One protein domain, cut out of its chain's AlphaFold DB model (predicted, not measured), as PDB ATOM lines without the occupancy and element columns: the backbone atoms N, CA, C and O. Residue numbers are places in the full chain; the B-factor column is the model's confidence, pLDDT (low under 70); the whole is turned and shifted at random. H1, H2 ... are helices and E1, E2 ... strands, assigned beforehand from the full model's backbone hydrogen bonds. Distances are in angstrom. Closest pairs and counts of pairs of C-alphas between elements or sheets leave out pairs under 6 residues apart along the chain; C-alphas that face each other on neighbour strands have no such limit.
ATOM      1  N   TYR A  36     -60.768 -29.247  39.759       47.78
ATOM      2  CA  TYR A  36     -59.920 -30.387  39.488       47.78
ATOM      3  C   TYR A  36     -59.279 -30.753  40.823       47.78
ATOM      4  O   TYR A  36     -58.504 -29.997  41.379       47.78
ATOM      5  N   SER A  37     -59.591 -31.902  41.407       47.06
ATOM      6  CA  SER A  37     -58.573 -32.519  42.266       47.06
ATOM      7  C   SER A  37     -57.388 -32.890  41.374       47.06
ATOM      8  O   SER A  37     -57.588 -33.122  40.180       47.06
ATOM      9  N   LEU A  38     -56.207 -33.116  41.944       51.25
ATOM     10  CA  LEU A  38     -55.133 -33.838  41.252       51.25
ATOM     11  C   LEU A  38     -55.521 -35.292  40.909       51.25
ATOM     12  O   LEU A  38     -54.634 -36.075  40.600       51.25
ATOM     13  N   LYS A  39     -56.828 -35.656  40.910       43.81
ATOM     14  CA  LYS A  39     -57.402 -36.688  40.031       43.81
ATOM     15  C   LYS A  39     -56.941 -36.364  38.629       43.81
ATOM     16  O   LYS A  39     -57.626 -35.728  37.823       43.81
ATOM     17  N   MET A  40     -55.728 -36.820  38.390       46.69
ATOM     18  CA  MET A  40     -55.111 -36.988  37.124       46.69
ATOM     19  C   MET A  40     -56.209 -37.498  36.221       46.69
ATOM     20  O   MET A  40     -57.027 -38.332  36.631       46.69
ATOM     21  N   SER A  41     -56.294 -36.900  35.041       47.34
ATOM     22  CA  SER A  41     -57.251 -37.300  34.023       47.34
ATOM     23  C   SER A  41     -57.461 -38.822  34.031       47.34
ATOM     24  O   SER A  41     -56.531 -39.563  34.330       47.34
ATOM     25  N   LYS A  42     -58.673 -39.296  33.713       48.47
ATOM     26  CA  LYS A  42     -59.053 -40.730  33.655       48.47
ATOM     27  C   LYS A  42     -57.953 -41.690  33.150       48.47
ATOM     28  O   LYS A  42     -57.939 -42.845  33.546       48.47
ATOM     29  N   TYR A  43     -57.049 -41.185  32.313       46.06
ATOM     30  CA  TYR A  43     -55.839 -41.806  31.790       46.06
ATOM     31  C   TYR A  43     -54.791 -42.241  32.828       46.06
ATOM     32  O   TYR A  43     -53.892 -42.972  32.443       46.06
ATOM     33  N   TYR A  44     -54.892 -41.831  34.099       52.19
ATOM     34  CA  TYR A  44     -53.911 -42.144  35.151       52.19
ATOM     35  C   TYR A  44     -54.525 -42.682  36.453       52.19
ATOM     36  O   TYR A  44     -53.833 -42.864  37.457       52.19
ATOM     37  N   ASN A  45     -55.828 -42.966  36.450       49.50
ATOM     38  CA  ASN A  45     -56.429 -43.764  37.512       49.50
ATOM     39  C   ASN A  45     -56.029 -45.232  37.324       49.50
ATOM     40  O   ASN A  45     -56.208 -45.774  36.239       49.50
ATOM     41  N   GLY A  46     -55.548 -45.872  38.393       56.03
ATOM     42  CA  GLY A  46     -55.220 -47.304  38.392       56.03
ATOM     43  C   GLY A  46     -53.781 -47.656  38.008       56.03
ATOM     44  O   GLY A  46     -53.517 -48.823  37.757       56.03
ATOM     45  N   PHE A  47     -52.865 -46.681  37.974       64.88
ATOM     46  CA  PHE A  47     -51.439 -46.948  37.759       64.88
ATOM     47  C   PHE A  47     -50.677 -47.008  39.079       64.88
ATOM     48  O   PHE A  47     -50.875 -46.163  39.967       64.88
ATOM     49  N   ASP A  48     -49.793 -47.996  39.149       74.25
ATOM     50  CA  ASP A  48     -48.818 -48.207  40.209       74.25
ATOM     51  C   ASP A  48     -47.469 -47.714  39.688       74.25
ATOM     52  O   ASP A  48     -46.805 -48.397  38.910       74.25
ATOM     53  N   PHE A  49     -47.105 -46.483  40.054       80.75
ATOM     54  CA  PHE A  49     -45.795 -45.933  39.717       80.75
ATOM     55  C   PHE A  49     -44.772 -46.494  40.697       80.75
ATOM     56  O   PHE A  49     -44.902 -46.280  41.904       80.75
ATOM     57  N   ASP A  50     -43.779 -47.197  40.181       83.38
ATOM     58  CA  ASP A  50     -42.717 -47.840  40.952       83.38
ATOM     59  C   ASP A  50     -41.529 -46.917  41.223       83.38
ATOM     60  O   ASP A  50     -40.706 -47.218  42.087       83.38
ATOM     61  N   THR A  51     -41.466 -45.776  40.539       87.38
ATOM     62  CA  THR A  51     -40.353 -44.842  40.632       87.38
ATOM     63  C   THR A  51     -40.853 -43.421  40.893       87.38
ATOM     64  O   THR A  51     -41.761 -42.930  40.218       87.38
ATOM     65  N   ILE A  52     -40.235 -42.723  41.848       90.88
ATOM     66  CA  ILE A  52     -40.367 -41.272  42.022       90.88
ATOM     67  C   ILE A  52     -39.013 -40.614  41.784       90.88
ATOM     68  O   ILE A  52     -38.010 -41.001  42.379       90.88
ATOM     69  N   ILE A  53     -39.002 -39.552  40.988       91.44
ATOM     70  CA  ILE A  53     -37.853 -38.665  40.826       91.44
ATOM     71  C   ILE A  53     -38.211 -37.326  41.470       91.44
ATOM     72  O   ILE A  53     -39.209 -36.699  41.109       91.44
ATOM     73  N   LEU A  54     -37.415 -36.902  42.453       91.25
ATOM     74  CA  LEU A  54     -37.513 -35.577  43.065       91.25
ATOM     75  C   LEU A  54     -36.379 -34.685  42.575       91.25
ATOM     76  O   LEU A  54     -35.236 -34.847  43.012       91.25
ATOM     77  N   SER A  55     -36.711 -33.688  41.765       88.62
ATOM     78  CA  SER A  55     -35.749 -32.698  41.281       88.62
ATOM     79  C   SER A  55     -35.751 -31.511  42.242       88.62
ATOM     80  O   SER A  55     -36.772 -30.852  42.467       88.62
ATOM     81  N   LYS A  56     -34.607 -31.240  42.870       84.50
ATOM     82  CA  LYS A  56     -34.437 -30.176  43.870       84.50
ATOM     83  C   LYS A  56     -33.573 -29.063  43.318       84.50
ATOM     84  O   LYS A  56     -32.528 -29.339  42.733       84.50
ATOM     85  N   LEU A  57     -33.921 -27.811  43.607       73.44
ATOM     86  CA  LEU A  57     -32.989 -26.717  43.358       73.44
ATOM     87  C   LEU A  57     -32.030 -26.566  44.543       73.44
ATOM     88  O   LEU A  57     -32.426 -26.165  45.636       73.44
ATOM     89  N   LYS A  58     -30.744 -26.832  44.315       70.75
ATOM     90  CA  LYS A  58     -29.678 -26.659  45.302       70.75
ATOM     91  C   LYS A  58     -28.563 -25.798  44.724       70.75
ATOM     92  O   LYS A  58     -27.868 -26.199  43.797       70.75
ATOM     93  N   LYS A  59     -28.356 -24.608  45.303       69.75
ATOM     94  CA  LYS A  59     -27.329 -23.636  44.864       69.75
ATOM     95  C   LYS A  59     -27.415 -23.300  43.359       69.75
ATOM     96  O   LYS A  59     -26.393 -23.244  42.683       69.75
ATOM     97  N   GLY A  60     -28.629 -23.128  42.833       67.00
ATOM     98  CA  GLY A  60     -28.855 -22.819  41.414       67.00
ATOM     99  C   GLY A  60     -28.658 -23.998  40.455       67.00
ATOM    100  O   GLY A  60     -28.750 -23.810  39.249       67.00
ATOM    101  N   LYS A  61     -28.402 -25.209  40.966       73.00
ATOM    102  CA  LYS A  61     -28.360 -26.442  40.175       73.00
ATOM    103  C   LYS A  61     -29.552 -27.322  40.518       73.00
ATOM    104  O   LYS A  61     -29.929 -27.411  41.688       73.00
ATOM    105  N   ILE A  62     -30.117 -27.971  39.508       77.75
ATOM    106  CA  ILE A  62     -31.096 -29.037  39.708       77.75
ATOM    107  C   ILE A  62     -30.325 -30.296  40.107       77.75
ATOM    108  O   ILE A  62     -29.295 -30.610  39.510       77.75
ATOM    109  N   LYS A  63     -30.783 -30.959  41.165       85.75
ATOM    110  CA  LYS A  63     -30.291 -32.266  41.582       85.75
ATOM    111  C   LYS A  63     -31.465 -33.219  41.711       85.75
ATOM    112  O   LYS A  63     -32.377 -32.942  42.493       85.75
ATOM    113  N   ASP A  64     -31.351 -34.357  41.048       88.88
ATOM    114  CA  ASP A  64     -32.383 -35.378  41.061       88.88
ATOM    115  C   ASP A  64     -32.091 -36.407  42.151       88.88
ATOM    116  O   ASP A  64     -30.942 -36.752  42.446       88.88
ATOM    117  N   VAL A  65     -33.152 -36.863  42.804       89.81
ATOM    118  CA  VAL A  65     -33.111 -37.961  43.765       89.81
ATOM    119  C   VAL A  65     -34.123 -38.992  43.311       89.81
ATOM    120  O   VAL A  65     -35.315 -38.692  43.246       89.81
ATOM    121  N   TRP A  66     -33.631 -40.187  43.009       90.31
ATOM    122  CA  TRP A  66     -34.430 -41.287  42.496       90.31
ATOM    123  C   TRP A  66     -34.824 -42.206  43.646       90.31
ATOM    124  O   TRP A  66     -33.992 -42.556  44.483       90.31
ATOM    125  N   TYR A  67     -36.096 -42.569  43.686       90.06
ATOM    126  CA  TYR A  67     -36.689 -43.523  44.609       90.06
ATOM    127  C   TYR A  67     -37.273 -44.645  43.760       90.06
ATOM    128  O   TYR A  67     -38.232 -44.410  43.033       90.06
ATOM    129  N   GLU A  68     -36.673 -45.827  43.817       87.25
ATOM    130  CA  GLU A  68     -37.088 -47.008  43.049       87.25
ATOM    131  C   GLU A  68     -37.863 -47.980  43.949       87.25
ATOM    132  O   GLU A  68     -37.808 -47.870  45.177       87.25
ATOM    133  N   GLU A  69     -38.603 -48.914  43.342       84.62
ATOM    134  CA  GLU A  69     -39.426 -49.920  44.039       84.62
ATOM    135  C   GLU A  69     -40.398 -49.310  45.077       84.62
ATOM    136  O   GLU A  69     -40.710 -49.900  46.110       84.62
ATOM    137  N   CYS A  70     -40.907 -48.106  44.802       86.69
ATOM    138  CA  CYS A  70     -41.601 -47.252  45.767       86.69
ATOM    139  C   CYS A  70     -43.119 -47.169  45.550       86.69
ATOM    140  O   CYS A  70     -43.740 -46.151  45.847       86.69
ATOM    141  N   ILE A  71     -43.744 -48.235  45.034       87.00
ATOM    142  CA  ILE A  71     -45.172 -48.256  44.650       87.00
ATOM    143  C   ILE A  71     -46.087 -47.741  45.771       87.00
ATOM    144  O   ILE A  71     -47.008 -46.950  45.535       87.00
ATOM    145  N   LYS A  72     -45.836 -48.178  47.010       88.44
ATOM    146  CA  LYS A  72     -46.637 -47.787  48.171       88.44
ATOM    147  C   LYS A  72     -46.481 -46.296  48.472       88.44
ATOM    148  O   LYS A  72     -47.480 -45.586  48.559       88.44
ATOM    149  N   GLU A  73     -45.254 -45.814  48.611       91.25
ATOM    150  CA  GLU A  73     -44.950 -44.419  48.925       91.25
ATOM    151  C   GLU A  73     -45.382 -43.483  47.798       91.25
ATOM    152  O   GLU A  73     -45.920 -42.408  48.044       91.25
ATOM    153  N   SER A  74     -45.247 -43.925  46.555       88.62
ATOM    154  CA  SER A  74     -45.763 -43.246  45.379       88.62
ATOM    155  C   SER A  74     -47.269 -43.022  45.449       88.62
ATOM    156  O   SER A  74     -47.751 -41.896  45.270       88.62
ATOM    157  N   LYS A  75     -48.024 -44.060  45.818       85.62
ATOM    158  CA  LYS A  75     -49.455 -43.928  46.087       85.62
ATOM    159  C   LYS A  75     -49.728 -42.953  47.231       85.62
ATOM    160  O   LYS A  75     -50.614 -42.118  47.086       85.62
ATOM    161  N   GLU A  76     -48.980 -43.013  48.330       90.06
ATOM    162  CA  GLU A  76     -49.166 -42.108  49.474       90.06
ATOM    163  C   GLU A  76     -48.890 -40.638  49.115       90.06
ATOM    164  O   GLU A  76     -49.675 -39.760  49.481       90.06
ATOM    165  N   VAL A  77     -47.830 -40.357  48.348       90.38
ATOM    166  CA  VAL A  77     -47.523 -39.008  47.845       90.38
ATOM    167  C   VAL A  77     -48.631 -38.531  46.909       90.38
ATOM    168  O   VAL A  77     -49.122 -37.412  47.057       90.38
ATOM    169  N   ARG A  78     -49.088 -39.378  45.981       86.25
ATOM    170  CA  ARG A  78     -50.207 -39.050  45.087       86.25
ATOM    171  C   ARG A  78     -51.491 -38.775  45.870       86.25
ATOM    172  O   ARG A  78     -52.176 -37.793  45.596       86.25
ATOM    173  N   ASP A  79     -51.817 -39.604  46.856       85.06
ATOM    174  CA  ASP A  79     -53.012 -39.457  47.688       85.06
ATOM    175  C   ASP A  79     -52.947 -38.191  48.550       85.06
ATOM    176  O   ASP A  79     -53.963 -37.521  48.740       85.06
ATOM    177  N   TYR A  80     -51.760 -37.810  49.027       88.62
ATOM    178  CA  TYR A  80     -51.536 -36.517  49.665       88.62
ATOM    179  C   TYR A  80     -51.822 -35.356  48.703       88.62
ATOM    180  O   TYR A  80     -52.614 -34.471  49.032       88.62
ATOM    181  N   LEU A  81     -51.245 -35.385  47.500       87.31
ATOM    182  CA  LEU A  81     -51.435 -34.345  46.486       87.31
ATOM    183  C   LEU A  81     -52.893 -34.253  45.988       87.31
ATOM    184  O   LEU A  81     -53.391 -33.168  45.686       87.31
ATOM    185  N   ASN A  82     -53.620 -35.371  45.982       83.06
ATOM    186  CA  ASN A  82     -55.038 -35.442  45.623       83.06
ATOM    187  C   ASN A  82     -55.977 -34.720  46.601       83.06
ATOM    188  O   ASN A  82     -57.128 -34.459  46.243       83.06
ATOM    189  N   LYS A  83     -55.519 -34.391  47.815       85.19
ATOM    190  CA  LYS A  83     -56.315 -33.641  48.804       85.19
ATOM    191  C   LYS A  83     -56.514 -32.181  48.398       85.19
ATOM    192  O   LYS A  83     -57.456 -31.546  48.870       85.19
ATOM    193  N   PHE A  84     -55.649 -31.646  47.536       84.25
ATOM    194  CA  PHE A  84     -55.717 -30.256  47.110       84.25
ATOM    195  C   PHE A  84     -56.759 -30.050  46.008       84.25
ATOM    196  O   PHE A  84     -56.849 -30.807  45.039       84.25
ATOM    197  N   GLN A  85     -57.534 -28.974  46.152       83.81
ATOM    198  CA  GLN A  85     -58.409 -28.472  45.100       83.81
ATOM    199  C   GLN A  85     -57.608 -27.579  44.157       83.81
ATOM    200  O   GLN A  85     -57.004 -26.599  44.595       83.81
ATOM    201  N   LEU A  86     -57.630 -27.906  42.871       84.38
ATOM    202  CA  LEU A  86     -56.933 -27.207  41.802       84.38
ATOM    203  C   LEU A  86     -57.926 -26.444  40.924       84.38
ATOM    204  O   LEU A  86     -59.001 -26.935  40.570       84.38
ATOM    205  N   VAL A  87     -57.522 -25.241  40.544       86.94
ATOM    206  CA  VAL A  87     -58.185 -24.390  39.561       86.94
ATOM    207  C   VAL A  87     -57.260 -24.312  38.357       86.94
ATOM    208  O   VAL A  87     -56.116 -23.884  38.501       86.94
ATOM    209  N   GLU A  88     -57.725 -24.767  37.193       87.69
ATOM    210  CA  GLU A  88     -56.963 -24.623  35.947       87.69
ATOM    211  C   GLU A  88     -56.849 -23.132  35.602       87.69
ATOM    212  O   GLU A  88     -57.843 -22.405  35.639       87.69
ATOM    213  N   ILE A  89     -55.636 -22.678  35.301       86.88
ATOM    214  CA  ILE A  89     -55.314 -21.287  34.971       86.88
ATOM    215  C   ILE A  89     -54.563 -21.211  33.642       86.88
ATOM    216  O   ILE A  89     -53.981 -22.188  33.165       86.88
ATOM    217  N   GLY A  90     -54.562 -20.030  33.024       86.88
ATOM    218  CA  GLY A  90     -53.788 -19.789  31.809       86.88
ATOM    219  C   GLY A  90     -52.282 -19.748  32.082       86.88
ATOM    220  O   GLY A  90     -51.848 -19.373  33.171       86.88
ATOM    221  N   ARG A  91     -51.473 -20.059  31.058       87.00
ATOM    222  CA  ARG A  91     -50.003 -19.971  31.131       87.00
ATOM    223  C   ARG A  91     -49.542 -18.601  31.626       87.00
ATOM    224  O   ARG A  91     -48.739 -18.518  32.539       87.00
ATOM    225  N   GLU A  92     -50.071 -17.516  31.071       87.31
ATOM    226  CA  GLU A  92     -49.669 -16.170  31.499       87.31
ATOM    227  C   GLU A  92     -49.933 -15.922  32.989       87.31
ATOM    228  O   GLU A  92     -49.111 -15.317  33.669       87.31
ATOM    229  N   GLU A  93     -51.055 -16.408  33.524       86.44
ATOM    230  CA  GLU A  93     -51.375 -16.269  34.946       86.44
ATOM    231  C   GLU A  93     -50.437 -17.097  35.828       86.44
ATOM    232  O   GLU A  93     -49.979 -16.607  36.862       86.44
ATOM    233  N   ALA A  94     -50.103 -18.315  35.398       84.19
ATOM    234  CA  ALA A  94     -49.204 -19.203  36.124       84.19
ATOM    235  C   ALA A  94     -47.798 -18.597  36.284       84.19
ATOM    236  O   ALA A  94     -47.207 -18.689  37.358       84.19
ATOM    237  N   PHE A  95     -47.318 -17.896  35.250       80.94
ATOM    238  CA  PHE A  95     -45.978 -17.302  35.193       80.94
ATOM    239  C   PHE A  95     -45.917 -15.854  35.713       80.94
ATOM    240  O   PHE A  95     -44.845 -15.371  36.068       80.94
ATOM    241  N   LYS A  96     -47.047 -15.141  35.851       74.50
ATOM    242  CA  LYS A  96     -47.064 -13.776  36.427       74.50
ATOM    243  C   LYS A  96     -46.430 -13.716  37.823       74.50
ATOM    244  O   LYS A  96     -45.755 -12.739  38.149       74.50
ATOM    245  N   LYS A  97     -46.600 -14.775  38.622       60.91
ATOM    246  CA  LYS A  97     -46.011 -14.904  39.965       60.91
ATOM    247  C   LYS A  97     -44.604 -15.510  39.992       60.91
ATOM    248  O   LYS A  97     -43.941 -15.409  41.019       60.91
ATOM    249  N   GLU A  98     -44.106 -16.079  38.893       54.12
ATOM    250  CA  GLU A  98     -42.715 -16.563  38.834       54.12
ATOM    251  C   GLU A  98     -41.707 -15.427  39.004       54.12
ATOM    252  O   GLU A  98     -40.674 -15.609  39.645       54.12
ATOM    253  N   SER A  99     -42.070 -14.221  38.552       49.53
ATOM    254  CA  SER A  99     -41.279 -13.012  38.787       49.53
ATOM    255  C   SER A  99     -41.090 -12.680  40.277       49.53
ATOM    256  O   SER A  99     -40.217 -11.882  40.606       49.53
ATOM    257  N   GLU A 100     -41.866 -13.287  41.184       45.47
ATOM    258  CA  GLU A 100     -41.669 -13.228  42.636       45.47
ATOM    259  C   GLU A 100     -40.914 -14.453  43.174       45.47
ATOM    260  O   GLU A 100     -40.179 -14.324  44.148       45.47
ATOM    261  N   PHE A 101     -41.033 -15.622  42.537       48.09
ATOM    262  CA  PHE A 101     -40.385 -16.872  42.953       48.09
ATOM    263  C   PHE A 101     -38.866 -16.860  42.707       48.09
ATOM    264  O   PHE A 101     -38.090 -17.297  43.558       48.09
ATOM    265  N   GLU A 102     -38.428 -16.258  41.598       51.91
ATOM    266  CA  GLU A 102     -37.011 -15.953  41.350       51.91
ATOM    267  C   GLU A 102     -36.480 -14.864  42.304       51.91
ATOM    268  O   GLU A 102     -35.327 -14.920  42.731       51.91
ATOM    269  N   LYS A 103     -37.328 -13.901  42.702       48.00
ATOM    270  CA  LYS A 103     -36.956 -12.781  43.591       48.00
ATOM    271  C   LYS A 103     -36.937 -13.139  45.076       48.00
ATOM    272  O   LYS A 103     -36.174 -12.540  45.827       48.00
ATOM    273  N   GLN A 104     -37.751 -14.097  45.520       46.62
ATOM    274  CA  GLN A 104     -37.826 -14.502  46.928       46.62
ATOM    275  C   GLN A 104     -36.699 -15.445  47.355       46.62
ATOM    276  O   GLN A 104     -36.633 -15.790  48.532       46.62
ATOM    277  N   GLY A 105     -35.796 -15.817  46.441       42.84
ATOM    278  CA  GLY A 105     -34.668 -16.686  46.740       42.84
ATOM    279  C   GLY A 105     -35.166 -18.040  47.227       42.84
ATOM    280  O   GLY A 105     -35.340 -18.241  48.427       42.84
ATOM    281  N   LEU A 106     -35.396 -18.963  46.290       50.06
ATOM    282  CA  LEU A 106     -35.735 -20.360  46.564       50.06
ATOM    283  C   LEU A 106     -35.036 -20.845  47.839       50.06
ATOM    284  O   LEU A 106     -33.809 -20.993  47.875       50.06
ATOM    285  N   LYS A 107     -35.823 -21.038  48.910       50.28
ATOM    286  CA  LYS A 107     -35.318 -21.613  50.157       50.28
ATOM    287  C   LYS A 107     -34.571 -22.886  49.782       50.28
ATOM    288  O   LYS A 107     -35.075 -23.685  48.993       50.28
ATOM    289  N   LYS A 108     -33.366 -23.019  50.335       48.94
ATOM    290  CA  LYS A 108     -32.241 -23.848  49.873       48.94
ATOM    291  C   LYS A 108     -32.497 -25.337  49.567       48.94
ATOM    292  O   LYS A 108     -31.556 -25.972  49.110       48.94
ATOM    293  N   ASP A 109     -33.699 -25.875  49.765       56.56
ATOM    294  CA  ASP A 109     -34.035 -27.299  49.609       56.56
ATOM    295  C   ASP A 109     -35.490 -27.539  49.128       56.56
ATOM    296  O   ASP A 109     -36.129 -28.535  49.481       56.56
ATOM    297  N   THR A 110     -36.042 -26.626  48.323       70.81
ATOM    298  CA  THR A 110     -37.420 -26.752  47.803       70.81
ATOM    299  C   THR A 110     -37.476 -27.753  46.641       70.81
ATOM    300  O   THR A 110     -36.635 -27.711  45.737       70.81
ATOM    301  N   ILE A 111     -38.460 -28.662  46.666       81.12
ATOM    302  CA  ILE A 111     -38.745 -29.572  45.547       81.12
ATOM    303  C   ILE A 111     -39.233 -28.719  44.375       81.12
ATOM    304  O   ILE A 111     -40.230 -28.010  44.500       81.12
ATOM    305  N   ARG A 112     -38.508 -28.764  43.255       86.00
ATOM    306  CA  ARG A 112     -38.899 -28.091  42.013       86.00
ATOM    307  C   ARG A 112     -39.861 -28.963  41.224       86.00
ATOM    308  O   ARG A 112     -40.834 -28.457  40.689       86.00
ATOM    309  N   GLU A 113     -39.613 -30.263  41.188       89.12
ATOM    310  CA  GLU A 113     -40.368 -31.187  40.354       89.12
ATOM    311  C   GLU A 113     -40.529 -32.539  41.052       89.12
ATOM    312  O   GLU A 113     -39.635 -32.998  41.770       89.12
ATOM    313  N   ILE A 114     -41.687 -33.160  40.836       90.88
ATOM    314  CA  ILE A 114     -41.948 -34.563  41.157       90.88
ATOM    315  C   ILE A 114     -42.309 -35.264  39.853       90.88
ATOM    316  O   ILE A 114     -43.279 -34.881  39.194       90.88
ATOM    317  N   ILE A 115     -41.567 -36.311  39.510       89.69
ATOM    318  CA  ILE A 115     -41.897 -37.199  38.400       89.69
ATOM    319  C   ILE A 115     -42.289 -38.551  38.981       89.69
ATOM    320  O   ILE A 115     -41.495 -39.184  39.670       89.69
ATOM    321  N   PHE A 116     -43.505 -38.997  38.689       87.94
ATOM    322  CA  PHE A 116     -43.905 -40.381  38.890       87.94
ATOM    323  C   PHE A 116     -43.640 -41.140  37.601       87.94
ATOM    324  O   PHE A 116     -44.163 -40.777  36.544       87.94
ATOM    325  N   HIS A 117     -42.832 -42.181  37.701       85.44
ATOM    326  CA  HIS A 117     -42.466 -43.049  36.603       85.44
ATOM    327  C   HIS A 117     -42.947 -44.466  36.909       85.44
ATOM    328  O   HIS A 117     -42.886 -44.933  38.046       85.44
ATOM    329  N   GLN A 118     -43.497 -45.112  35.890       79.50
ATOM    330  CA  GLN A 118     -43.854 -46.519  35.920       79.50
ATOM    331  C   GLN A 118     -42.937 -47.264  34.952       79.50
ATOM    332  O   GLN A 118     -43.038 -47.054  33.738       79.50
ATOM    333  N   SER A 119     -42.065 -48.109  35.503       68.12
ATOM    334  CA  SER A 119     -41.200 -49.008  34.743       68.12
ATOM    335  C   SER A 119     -41.959 -50.247  34.241       68.12
ATOM    336  O   SER A 119     -43.037 -50.610  34.719       68.12
ATOM    337  N   LEU A 120     -41.394 -50.879  33.214       57.94
ATOM    338  CA  LEU A 120     -42.040 -51.832  32.304       57.94
ATOM    339  C   LEU A 120     -42.410 -53.202  32.907       57.94
ATOM    340  O   LEU A 120     -43.248 -53.891  32.327       57.94
ATOM    341  N   ASP A 121     -41.888 -53.594  34.072       51.50
ATOM    342  CA  ASP A 121     -42.067 -54.966  34.592       51.50
ATOM    343  C   ASP A 121     -43.511 -55.309  35.029       51.50
ATOM    344  O   ASP A 121     -43.860 -56.478  35.211       51.50
ATOM    345  N   MET A 122     -44.396 -54.313  35.151       43.06
ATOM    346  CA  MET A 122     -45.797 -54.497  35.571       43.06
ATOM    347  C   MET A 122     -46.822 -54.361  34.429       43.06
ATOM    348  O   MET A 122     -47.999 -54.692  34.614       43.06
ATOM    349  N   CYS A 123     -46.410 -53.942  33.229       47.94
ATOM    350  CA  CYS A 123     -47.283 -53.831  32.056       47.94
ATOM    351  C   CYS A 123     -47.364 -55.174  31.313       47.94
ATOM    352  O   CYS A 123     -46.821 -55.342  30.231       47.94
ATOM    353  N   LYS A 124     -48.085 -56.149  31.878       45.12
ATOM    354  CA  LYS A 124     -48.214 -57.519  31.328       45.12
ATOM    355  C   LYS A 124     -48.845 -57.633  29.922       45.12
ATOM    356  O   LYS A 124     -48.973 -58.753  29.432       45.12
ATOM    357  N   HIS A 125     -49.257 -56.533  29.282       46.28
ATOM    358  CA  HIS A 125     -50.027 -56.574  28.030       46.28
ATOM    359  C   HIS A 125     -49.652 -55.554  26.946       46.28
ATOM    360  O   HIS A 125     -50.121 -55.728  25.828       46.28
ATOM    361  N   ASP A 126     -48.798 -54.566  27.220       47.28
ATOM    362  CA  ASP A 126     -48.313 -53.632  26.198       47.28
ATOM    363  C   ASP A 126     -46.790 -53.621  26.263       47.28
ATOM    364  O   ASP A 126     -46.194 -53.059  27.183       47.28
ATOM    365  N   HIS A 127     -46.172 -54.287  25.296       45.84
ATOM    366  CA  HIS A 127     -44.757 -54.123  25.027       45.84
ATOM    367  C   HIS A 127     -44.505 -52.628  24.732       45.84
ATOM    368  O   HIS A 127     -45.183 -52.039  23.891       45.84
ATOM    369  N   ASP A 128     -43.542 -52.031  25.442       54.06
ATOM    370  CA  ASP A 128     -42.698 -50.939  24.929       54.06
ATOM    371  C   ASP A 128     -43.039 -49.472  25.278       54.06
ATOM    372  O   ASP A 128     -42.600 -48.572  24.561       54.06
ATOM    373  N   PHE A 129     -43.725 -49.180  26.395       59.88
ATOM    374  CA  PHE A 129     -43.931 -47.788  26.848       59.88
ATOM    375  C   PHE A 129     -43.652 -47.551  28.342       59.88
ATOM    376  O   PHE A 129     -44.295 -48.153  29.205       59.88
ATOM    377  N   SER A 130     -42.780 -46.584  28.646       70.56
ATOM    378  CA  SER A 130     -42.651 -45.976  29.978       70.56
ATOM    379  C   SER A 130     -43.639 -44.824  30.117       70.56
ATOM    380  O   SER A 130     -43.780 -43.991  29.218       70.56
ATOM    381  N   ARG A 131     -44.329 -44.749  31.258       75.19
ATOM    382  CA  ARG A 131     -45.314 -43.691  31.526       75.19
ATOM    383  C   ARG A 131     -44.816 -42.747  32.599       75.19
ATOM    384  O   ARG A 131     -44.389 -43.181  33.669       75.19
ATOM    385  N   PHE A 132     -44.953 -41.454  32.325       80.94
ATOM    386  CA  PHE A 132     -44.519 -40.394  33.215       80.94
ATOM    387  C   PHE A 132     -45.664 -39.439  33.535       80.94
ATOM    388  O   PHE A 132     -46.358 -38.923  32.652       80.94
ATOM    389  N   LEU A 133     -45.814 -39.145  34.823       84.38
ATOM    390  CA  LEU A 133     -46.488 -37.948  35.303       84.38
ATOM    391  C   LEU A 133     -45.445 -37.003  35.864       84.38
ATOM    392  O   LEU A 133     -44.812 -37.307  36.869       84.38
ATOM    393  N   LYS A 134     -45.366 -35.814  35.290       87.38
ATOM    394  CA  LYS A 134     -44.537 -34.724  35.774       87.38
ATOM    395  C   LYS A 134     -45.402 -33.645  36.422       87.38
ATOM    396  O   LYS A 134     -46.345 -33.134  35.814       87.38
ATOM    397  N   LEU A 135     -45.036 -33.275  37.642       89.38
ATOM    398  CA  LEU A 135     -45.553 -32.121  38.369       89.38
ATOM    399  C   LEU A 135     -44.403 -31.132  38.560       89.38
ATOM    400  O   LEU A 135     -43.502 -31.392  39.357       89.38
ATOM    401  N   ASP A 136     -44.424 -30.020  37.829       88.12
ATOM    402  CA  ASP A 136     -43.438 -28.945  37.972       88.12
ATOM    403  C   ASP A 136     -44.022 -27.820  38.837       88.12
ATOM    404  O   ASP A 136     -45.041 -27.214  38.498       88.12
ATOM    405  N   PHE A 137     -43.404 -27.556  39.985       86.94
ATOM    406  CA  PHE A 137     -43.869 -26.575  40.959       86.94
ATOM    407  C   PHE A 137     -43.306 -25.198  40.619       86.94
ATOM    408  O   PHE A 137     -42.136 -24.886  40.866       86.94
ATOM    409  N   LEU A 138     -44.174 -24.350  40.067       83.75
ATOM    410  CA  LEU A 138     -43.879 -22.939  39.812       83.75
ATOM    411  C   LEU A 138     -43.917 -22.132  41.117       83.75
ATOM    412  O   LEU A 138     -43.201 -21.147  41.265       83.75
ATOM    413  N   SER A 139     -44.731 -22.581  42.077       79.06
ATOM    414  CA  SER A 139     -44.675 -22.188  43.482       79.06
ATOM    415  C   SER A 139     -45.217 -23.295  44.396       79.06
ATOM    416  O   SER A 139     -45.618 -24.360  43.931       79.06
ATOM    417  N   ASP A 140     -45.285 -23.049  45.707       80.62
ATOM    418  CA  ASP A 140     -45.956 -23.954  46.652       80.62
ATOM    419  C   ASP A 140     -47.490 -24.001  46.478       80.62
ATOM    420  O   ASP A 140     -48.147 -24.880  47.036       80.62
ATOM    421  N   SER A 141     -48.060 -23.084  45.685       84.38
ATOM    422  CA  SER A 141     -49.491 -22.978  45.380       84.38
ATOM    423  C   SER A 141     -49.824 -23.129  43.892       84.38
ATOM    424  O   SER A 141     -50.999 -23.073  43.536       84.38
ATOM    425  N   THR A 142     -48.828 -23.239  43.013       87.19
ATOM    426  CA  THR A 142     -49.007 -23.227  41.554       87.19
ATOM    427  C   THR A 142     -48.131 -24.296  40.916       87.19
ATOM    428  O   THR A 142     -46.934 -24.358  41.187       87.19
ATOM    429  N   LEU A 143     -48.708 -25.113  40.037       88.06
ATOM    430  CA  LEU A 143     -47.987 -26.181  39.355       88.06
ATOM    431  C   LEU A 143     -48.376 -26.314  37.881       88.06
ATOM    432  O   LEU A 143     -49.524 -26.087  37.494       88.06
ATOM    433  N   GLU A 144     -47.410 -26.725  37.071       88.62
ATOM    434  CA  GLU A 144     -47.625 -27.295  35.748       88.62
ATOM    435  C   GLU A 144     -47.759 -28.815  35.895       88.62
ATOM    436  O   GLU A 144     -46.950 -29.473  36.548       88.62
ATOM    437  N   ILE A 145     -48.791 -29.378  35.273       86.94
ATOM    438  CA  ILE A 145     -48.953 -30.820  35.129       86.94
ATOM    439  C   ILE A 145     -48.714 -31.162  33.669       86.94
ATOM    440  O   ILE A 145     -49.420 -30.683  32.773       86.94
ATOM    441  N   CYS A 146     -47.737 -32.031  33.453       83.56
ATOM    442  CA  CYS A 146     -47.462 -32.640  32.170       83.56
ATOM    443  C   CYS A 146     -47.462 -34.154  32.341       83.56
ATOM    444  O   CYS A 146     -47.082 -34.696  33.374       83.56
ATOM    445  N   SER A 147     -47.892 -34.848  31.308       75.94
ATOM    446  CA  SER A 147     -47.747 -36.290  31.232       75.94
ATOM    447  C   SER A 147     -47.168 -36.682  29.884       75.94
ATOM    448  O   SER A 147     -47.310 -35.947  28.910       75.94
ATOM    449  N   TYR A 148     -46.468 -37.792  29.805       72.62
ATOM    450  CA  TYR A 148     -45.966 -38.271  28.526       72.62
ATOM    451  C   TYR A 148     -45.707 -39.765  28.619       72.62
ATOM    452  O   TYR A 148     -45.486 -40.311  29.705       72.62
ATOM    453  N   CYS A 149     -45.781 -40.415  27.467       69.38
ATOM    454  CA  CYS A 149     -45.305 -41.773  27.297       69.38
ATOM    455  C   CYS A 149     -44.047 -41.701  26.438       69.38
ATOM    456  O   CYS A 149     -44.081 -41.089  25.364       69.38
ATOM    457  N   ASP A 150     -42.972 -42.309  26.928       65.88
ATOM    458  CA  ASP A 150     -41.787 -42.580  26.125       65.88
ATOM    459  C   ASP A 150     -41.945 -43.995  25.572       65.88
ATOM    460  O   ASP A 150     -42.190 -44.937  26.332       65.88
ATOM    461  N   ASP A 151     -41.853 -44.141  24.254       60.06
ATOM    462  CA  ASP A 151     -41.676 -45.458  23.649       60.06
ATOM    463  C   ASP A 151     -40.205 -45.906  23.729       60.06
ATOM    464  O   ASP A 151     -39.313 -45.116  24.051       60.06
ATOM    465  N   ILE A 152     -39.928 -47.178  23.428       50.94
ATOM    466  CA  ILE A 152     -38.554 -47.724  23.402       50.94
ATOM    467  C   ILE A 152     -37.617 -46.955  22.453       50.94
ATOM    468  O   ILE A 152     -36.401 -46.965  22.645       50.94
ATOM    469  N   MET A 153     -38.152 -46.258  21.448       52.47
ATOM    470  CA  MET A 153     -37.373 -45.435  20.518       52.47
ATOM    471  C   MET A 153     -37.099 -44.019  21.054       52.47
ATOM    472  O   MET A 153     -36.445 -43.216  20.384       52.47
ATOM    473  N   GLY A 154     -37.561 -43.704  22.268       56.22
ATOM    474  CA  GLY A 154     -37.429 -42.396  22.899       56.22
ATOM    475  C   GLY A 154     -38.359 -41.338  22.303       56.22
ATOM    476  O   GLY A 154     -38.156 -40.142  22.541       56.22
ATOM    477  N   HIS A 155     -39.366 -41.732  21.516       56.66
ATOM    478  CA  HIS A 155     -40.373 -40.806  21.030       56.66
ATOM    479  C   HIS A 155     -41.302 -40.420  22.173       56.66
ATOM    480  O   HIS A 155     -42.031 -41.234  22.743       56.66
ATOM    481  N   LYS A 156     -41.296 -39.123  22.473       60.41
ATOM    482  CA  LYS A 156     -42.186 -38.527  23.459       60.41
ATOM    483  C   LYS A 156     -43.514 -38.230  22.795       60.41
ATOM    484  O   LYS A 156     -43.602 -37.345  21.942       60.41
ATOM    485  N   THR A 157     -44.567 -38.928  23.201       61.22
ATOM    486  CA  THR A 157     -45.923 -38.480  22.873       61.22
ATOM    487  C   THR A 157     -46.318 -37.389  23.860       61.22
ATOM    488  O   THR A 157     -46.683 -37.642  25.007       61.22
ATOM    489  N   ASP A 158     -46.161 -36.145  23.408       55.34
ATOM    490  CA  ASP A 158     -46.354 -34.950  24.223       55.34
ATOM    491  C   ASP A 158     -47.832 -34.826  24.627       55.34
ATOM    492  O   ASP A 158     -48.722 -34.688  23.778       55.34
ATOM    493  N   SER A 159     -48.126 -34.879  25.928       63.22
ATOM    494  CA  SER A 159     -49.452 -34.489  26.402       63.22
ATOM    495  C   SER A 159     -49.495 -32.983  26.638       63.22
ATOM    496  O   SER A 159     -48.519 -32.343  27.026       63.22
ATOM    497  N   LYS A 160     -50.667 -32.391  26.405       72.88
ATOM    498  CA  LYS A 160     -50.883 -30.960  26.616       72.88
ATOM    499  C   LYS A 160     -50.557 -30.584  28.062       72.88
ATOM    500  O   LYS A 160     -51.251 -31.023  28.979       72.88
ATOM    501  N   ARG A 161     -49.568 -29.706  28.229       82.25
ATOM    502  CA  ARG A 161     -49.259 -29.040  29.499       82.25
ATOM    503  C   ARG A 161     -50.468 -28.255  29.982       82.25
ATOM    504  O   ARG A 161     -51.109 -27.548  29.199       82.25
ATOM    505  N   ARG A 162     -50.767 -28.368  31.271       87.19
ATOM    506  CA  ARG A 162     -51.837 -27.612  31.924       87.19
ATOM    507  C   ARG A 162     -51.324 -26.995  33.207       87.19
ATOM    508  O   ARG A 162     -50.542 -27.617  33.920       87.19
ATOM    509  N   TYR A 163     -51.795 -25.794  33.500       87.44
ATOM    510  CA  TYR A 163     -51.347 -25.020  34.649       87.44
ATOM    511  C   TYR A 163     -52.471 -24.921  35.659       87.44
ATOM    512  O   TYR A 163     -53.627 -24.709  35.296       87.44
ATOM    513  N   TYR A 164     -52.126 -25.067  36.928       87.69
ATOM    514  CA  TYR A 164     -53.096 -25.103  38.002       87.69
ATOM    515  C   TYR A 164     -52.638 -24.277  39.191       87.69
ATOM    516  O   TYR A 164     -51.455 -24.237  39.527       87.69
ATOM    517  N   LYS A 165     -53.614 -23.686  39.873       88.81
ATOM    518  CA  LYS A 165     -53.457 -23.034  41.167       88.81
ATOM    519  C   LYS A 165     -54.233 -23.794  42.236       88.81
ATOM    520  O   LYS A 165     -55.386 -24.163  42.022       88.81
ATOM    521  N   ILE A 166     -53.625 -23.994  43.397       87.19
ATOM    522  CA  ILE A 166     -54.282 -24.554  44.575       87.19
ATOM    523  C   ILE A 166     -55.233 -23.497  45.138       87.19
ATOM    524  O   ILE A 166     -54.831 -22.367  45.418       87.19
ATOM    525  N   LYS A 167     -56.511 -23.861  45.266       80.19
ATOM    526  CA  LYS A 167     -57.585 -22.921  45.591       80.19
ATOM    527  C   LYS A 167     -57.453 -22.339  46.998       80.19
ATOM    528  O   LYS A 167     -57.670 -21.148  47.155       80.19
ATOM    529  N   ASP A 168     -57.034 -23.149  47.970       79.88
ATOM    530  CA  ASP A 168     -56.969 -22.778  49.387       79.88
ATOM    531  C   ASP A 168     -55.899 -23.613  50.116       79.88
ATOM    532  O   ASP A 168     -56.199 -24.578  50.818       79.88
ATOM    533  N   GLY A 169     -54.622 -23.288  49.908       80.69
ATOM    534  CA  GLY A 169     -53.520 -23.977  50.580       80.69
ATOM    535  C   GLY A 169     -52.199 -23.911  49.827       80.69
ATOM    536  O   GLY A 169     -52.082 -23.280  48.778       80.69
ATOM    537  N   LYS A 170     -51.207 -24.594  50.393       84.75
ATOM    538  CA  LYS A 170     -49.887 -24.799  49.805       84.75
ATOM    539  C   LYS A 170     -49.395 -26.205  50.103       84.75
ATOM    540  O   LYS A 170     -49.815 -26.815  51.089       84.75
ATOM    541  N   ILE A 171     -48.500 -26.695  49.265       86.00
ATOM    542  CA  ILE A 171     -47.882 -28.003  49.441       86.00
ATOM    543  C   ILE A 171     -46.876 -27.941  50.591       86.00
ATOM    544  O   ILE A 171     -46.034 -27.046  50.663       86.00
ATOM    545  N   ASP A 172     -46.966 -28.915  51.492       88.44
ATOM    546  CA  ASP A 172     -45.961 -29.177  52.515       88.44
ATOM    547  C   ASP A 172     -44.947 -30.188  51.967       88.44
ATOM    548  O   ASP A 172     -45.143 -31.405  52.026       88.44
ATOM    549  N   PHE A 173     -43.850 -29.680  51.407       86.81
ATOM    550  CA  PHE A 173     -42.788 -30.522  50.859       86.81
ATOM    551  C   PHE A 173     -42.075 -31.362  51.936       86.81
ATOM    552  O   PHE A 173     -41.573 -32.440  51.620       86.81
ATOM    553  N   GLU A 174     -42.089 -30.948  53.209       88.19
ATOM    554  CA  GLU A 174     -41.557 -31.763  54.311       88.19
ATOM    555  C   GLU A 174     -42.407 -33.011  54.545       88.19
ATOM    556  O   GLU A 174     -41.882 -34.077  54.874       88.19
ATOM    557  N   HIS A 175     -43.724 -32.918  54.338       90.69
ATOM    558  CA  HIS A 175     -44.591 -34.089  54.378       90.69
ATOM    559  C   HIS A 175     -44.220 -35.095  53.281       90.69
ATOM    560  O   HIS A 175     -44.086 -36.281  53.570       90.69
ATOM    561  N   ILE A 176     -43.963 -34.626  52.055       90.38
ATOM    562  CA  ILE A 176     -43.530 -35.486  50.941       90.38
ATOM    563  C   ILE A 176     -42.198 -36.175  51.269       90.38
ATOM    564  O   ILE A 176     -42.068 -37.382  51.077       90.38
ATOM    565  N   TYR A 177     -41.229 -35.456  51.848       88.94
ATOM    566  CA  TYR A 177     -39.980 -36.075  52.297       88.94
ATOM    567  C   TYR A 177     -40.188 -37.141  53.371       88.94
ATOM    568  O   TYR A 177     -39.507 -38.164  53.346       88.94
ATOM    569  N   LYS A 178     -41.119 -36.931  54.308       90.94
ATOM    570  CA  LYS A 178     -41.439 -37.930  55.337       90.94
ATOM    571  C   LYS A 178     -42.016 -39.204  54.733       90.94
ATOM    572  O   LYS A 178     -41.614 -40.276  55.172       90.94
ATOM    573  N   LEU A 179     -42.897 -39.084  53.737       91.94
ATOM    574  CA  LEU A 179     -43.479 -40.236  53.039       91.94
ATOM    575  C   LEU A 179     -42.411 -41.061  52.311       91.94
ATOM    576  O   LEU A 179     -42.494 -42.277  52.291       91.94
ATOM    577  N   LEU A 180     -41.370 -40.416  51.783       90.06
ATOM    578  CA  LEU A 180     -40.308 -41.088  51.022       90.06
ATOM    579  C   LEU A 180     -39.099 -41.507  51.869       90.06
ATOM    580  O   LEU A 180     -38.149 -42.090  51.351       90.06
ATOM    581  N   ARG A 181     -39.098 -41.217  53.173       86.06
ATOM    582  CA  ARG A 181     -37.927 -41.419  54.041       86.06
ATOM    583  C   ARG A 181     -37.552 -42.893  54.228       86.06
ATOM    584  O   ARG A 181     -36.387 -43.176  54.501       86.06
ATOM    585  N   SER A 182     -38.521 -43.803  54.131       81.94
ATOM    586  CA  SER A 182     -38.313 -45.255  54.232       81.94
ATOM    587  C   SER A 182     -37.730 -45.874  52.966       81.94
ATOM    588  O   SER A 182     -37.239 -46.998  53.022       81.94
ATOM    589  N   VAL A 183     -37.777 -45.159  51.842       86.38
ATOM    590  CA  VAL A 183     -37.388 -45.687  50.540       86.38
ATOM    591  C   VAL A 183     -35.901 -45.461  50.314       86.38
ATOM    592  O   VAL A 183     -35.364 -44.374  50.550       86.38
ATOM    593  N   LYS A 184     -35.223 -46.500  49.828       78.75
ATOM    594  CA  LYS A 184     -33.830 -46.402  49.405       78.75
ATOM    595  C   LYS A 184     -33.748 -45.443  48.219       78.75
ATOM    596  O   LYS A 184     -34.403 -45.658  47.207       78.75
ATOM    597  N   ASN A 185     -32.942 -44.393  48.350       80.94
ATOM    598  CA  ASN A 185     -32.708 -43.468  47.250       80.94
ATOM    599  C   ASN A 185     -31.384 -43.748  46.537       80.94
ATOM    600  O   ASN A 185     -30.410 -44.203  47.141       80.94
ATOM    601  N   VAL A 186     -31.358 -43.434  45.247       75.19
ATOM    602  CA  VAL A 186     -30.154 -43.401  44.421       75.19
ATOM    603  C   VAL A 186     -29.913 -41.941  44.042       75.19
ATOM    604  O   VAL A 186     -30.800 -41.250  43.539       75.19
ATOM    605  N   ASN A 187     -28.723 -41.430  44.363       68.75
ATOM    606  CA  ASN A 187     -28.278 -40.133  43.860       68.75
ATOM    607  C   ASN A 187     -27.530 -40.399  42.557       68.75
ATOM    608  O   ASN A 187     -26.462 -41.010  42.607       68.75
ATOM    609  N   ILE A 188     -28.101 -39.958  41.441       54.25
ATOM    610  CA  ILE A 188     -27.478 -40.005  40.114       54.25
ATOM    611  C   ILE A 188     -26.819 -38.650  39.835       54.25
ATOM    612  O   ILE A 188     -27.388 -37.615  40.262       54.25
TER     613      ILE A 188
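What this domain is: This is residues 36 to 188 of the 188 residues of an uncharacterized protein of Clostridiaceae bacterium 14S0207 (UniProt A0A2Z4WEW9). A strongly twisted antiparallel sheet of eight strands has H1 and H4 side by side, running opposite ways, over one face near E1 and E4, while the short H2 packs on the opposite face at E8. Residues 36 to 50, with no named element, lead from a short pairing with E3 to E1. The printed part has 153 residues with named elements in the order E1 E2 H1 E3 H2 H3 E4 E5 E6 E7 E8 H4; the class is mixed, helices and strands. The sheet is branched at E6. The whole is compact, with a radius of gyration of the C-alphas of 15.5 A and spans of 46 by 32 by 30 A.

Where its parts are: Start at C-alpha 36 and pass to C-alpha 51 at (-40.353, -44.842, 40.632), where E1, residues 51 to 58, begins its 21.6 A. E2 is residues 61 to 67, 19.5 A; H1 is 71 to 81, 15.4 A; E3 is 85 to 89. The short helices H2, 91 to 96, and H3, 98 to 101, come next. E4, 111 to 118, spans 20.1 A, E5, 129 to 137, 25.5 A, and E6, 142 to 151, 29.5 A. After E7, 156 to 158, and E8, 162 to 166, H4 runs from residue 173 to C-alpha 180 at (-40.308, -41.088, 51.022).

How they stand to each other: Look first at the hairpin E1 and E2, with N 54 and O 65 2.9 A apart. On the other side of E1 is E4, with N 53 and O 115 at 2.8 A. E4 E5 E6 E7 form a meander, each strand the antiparallel neighbour of the one before: N 116 and O 133 are at 2.8 A, N 134 and O 146 at 2.8 A, N 157 and O 149 at 3.1 A. E8 is beside E6 on the same side as E7, with N 145 and O 162 at 2.8 A; E3 follows at the edge, with N 87 and O 165 at 2.8 A. H1 lies over E1 and E4 at a height over the sheet of 9.9 A. H1 and H4 touch, their closest C-alphas those of Glu 73 and Leu 179, 6.0 A apart, at a shallow tilt of 21 degrees. H2 is on the opposite face, its closest C-alpha pair with E8 that of Arg 91 and Tyr 163, 6.3 A. H3 is not on the sheet. In H1, H2 and H4 every O i to N i+4 pair is within hydrogen-bond range; H3 is too short for one.

The domain as a whole: The C-alphas of Lys 103 and His 125, the two farthest apart, are 48.3 A from each other. The printed part has no cut, and no link is long. The mean pLDDT of the printed part is 74.4; residues 36 to 47, 97 to 109, 119 to 129 and 149 to 159 are among those under 70.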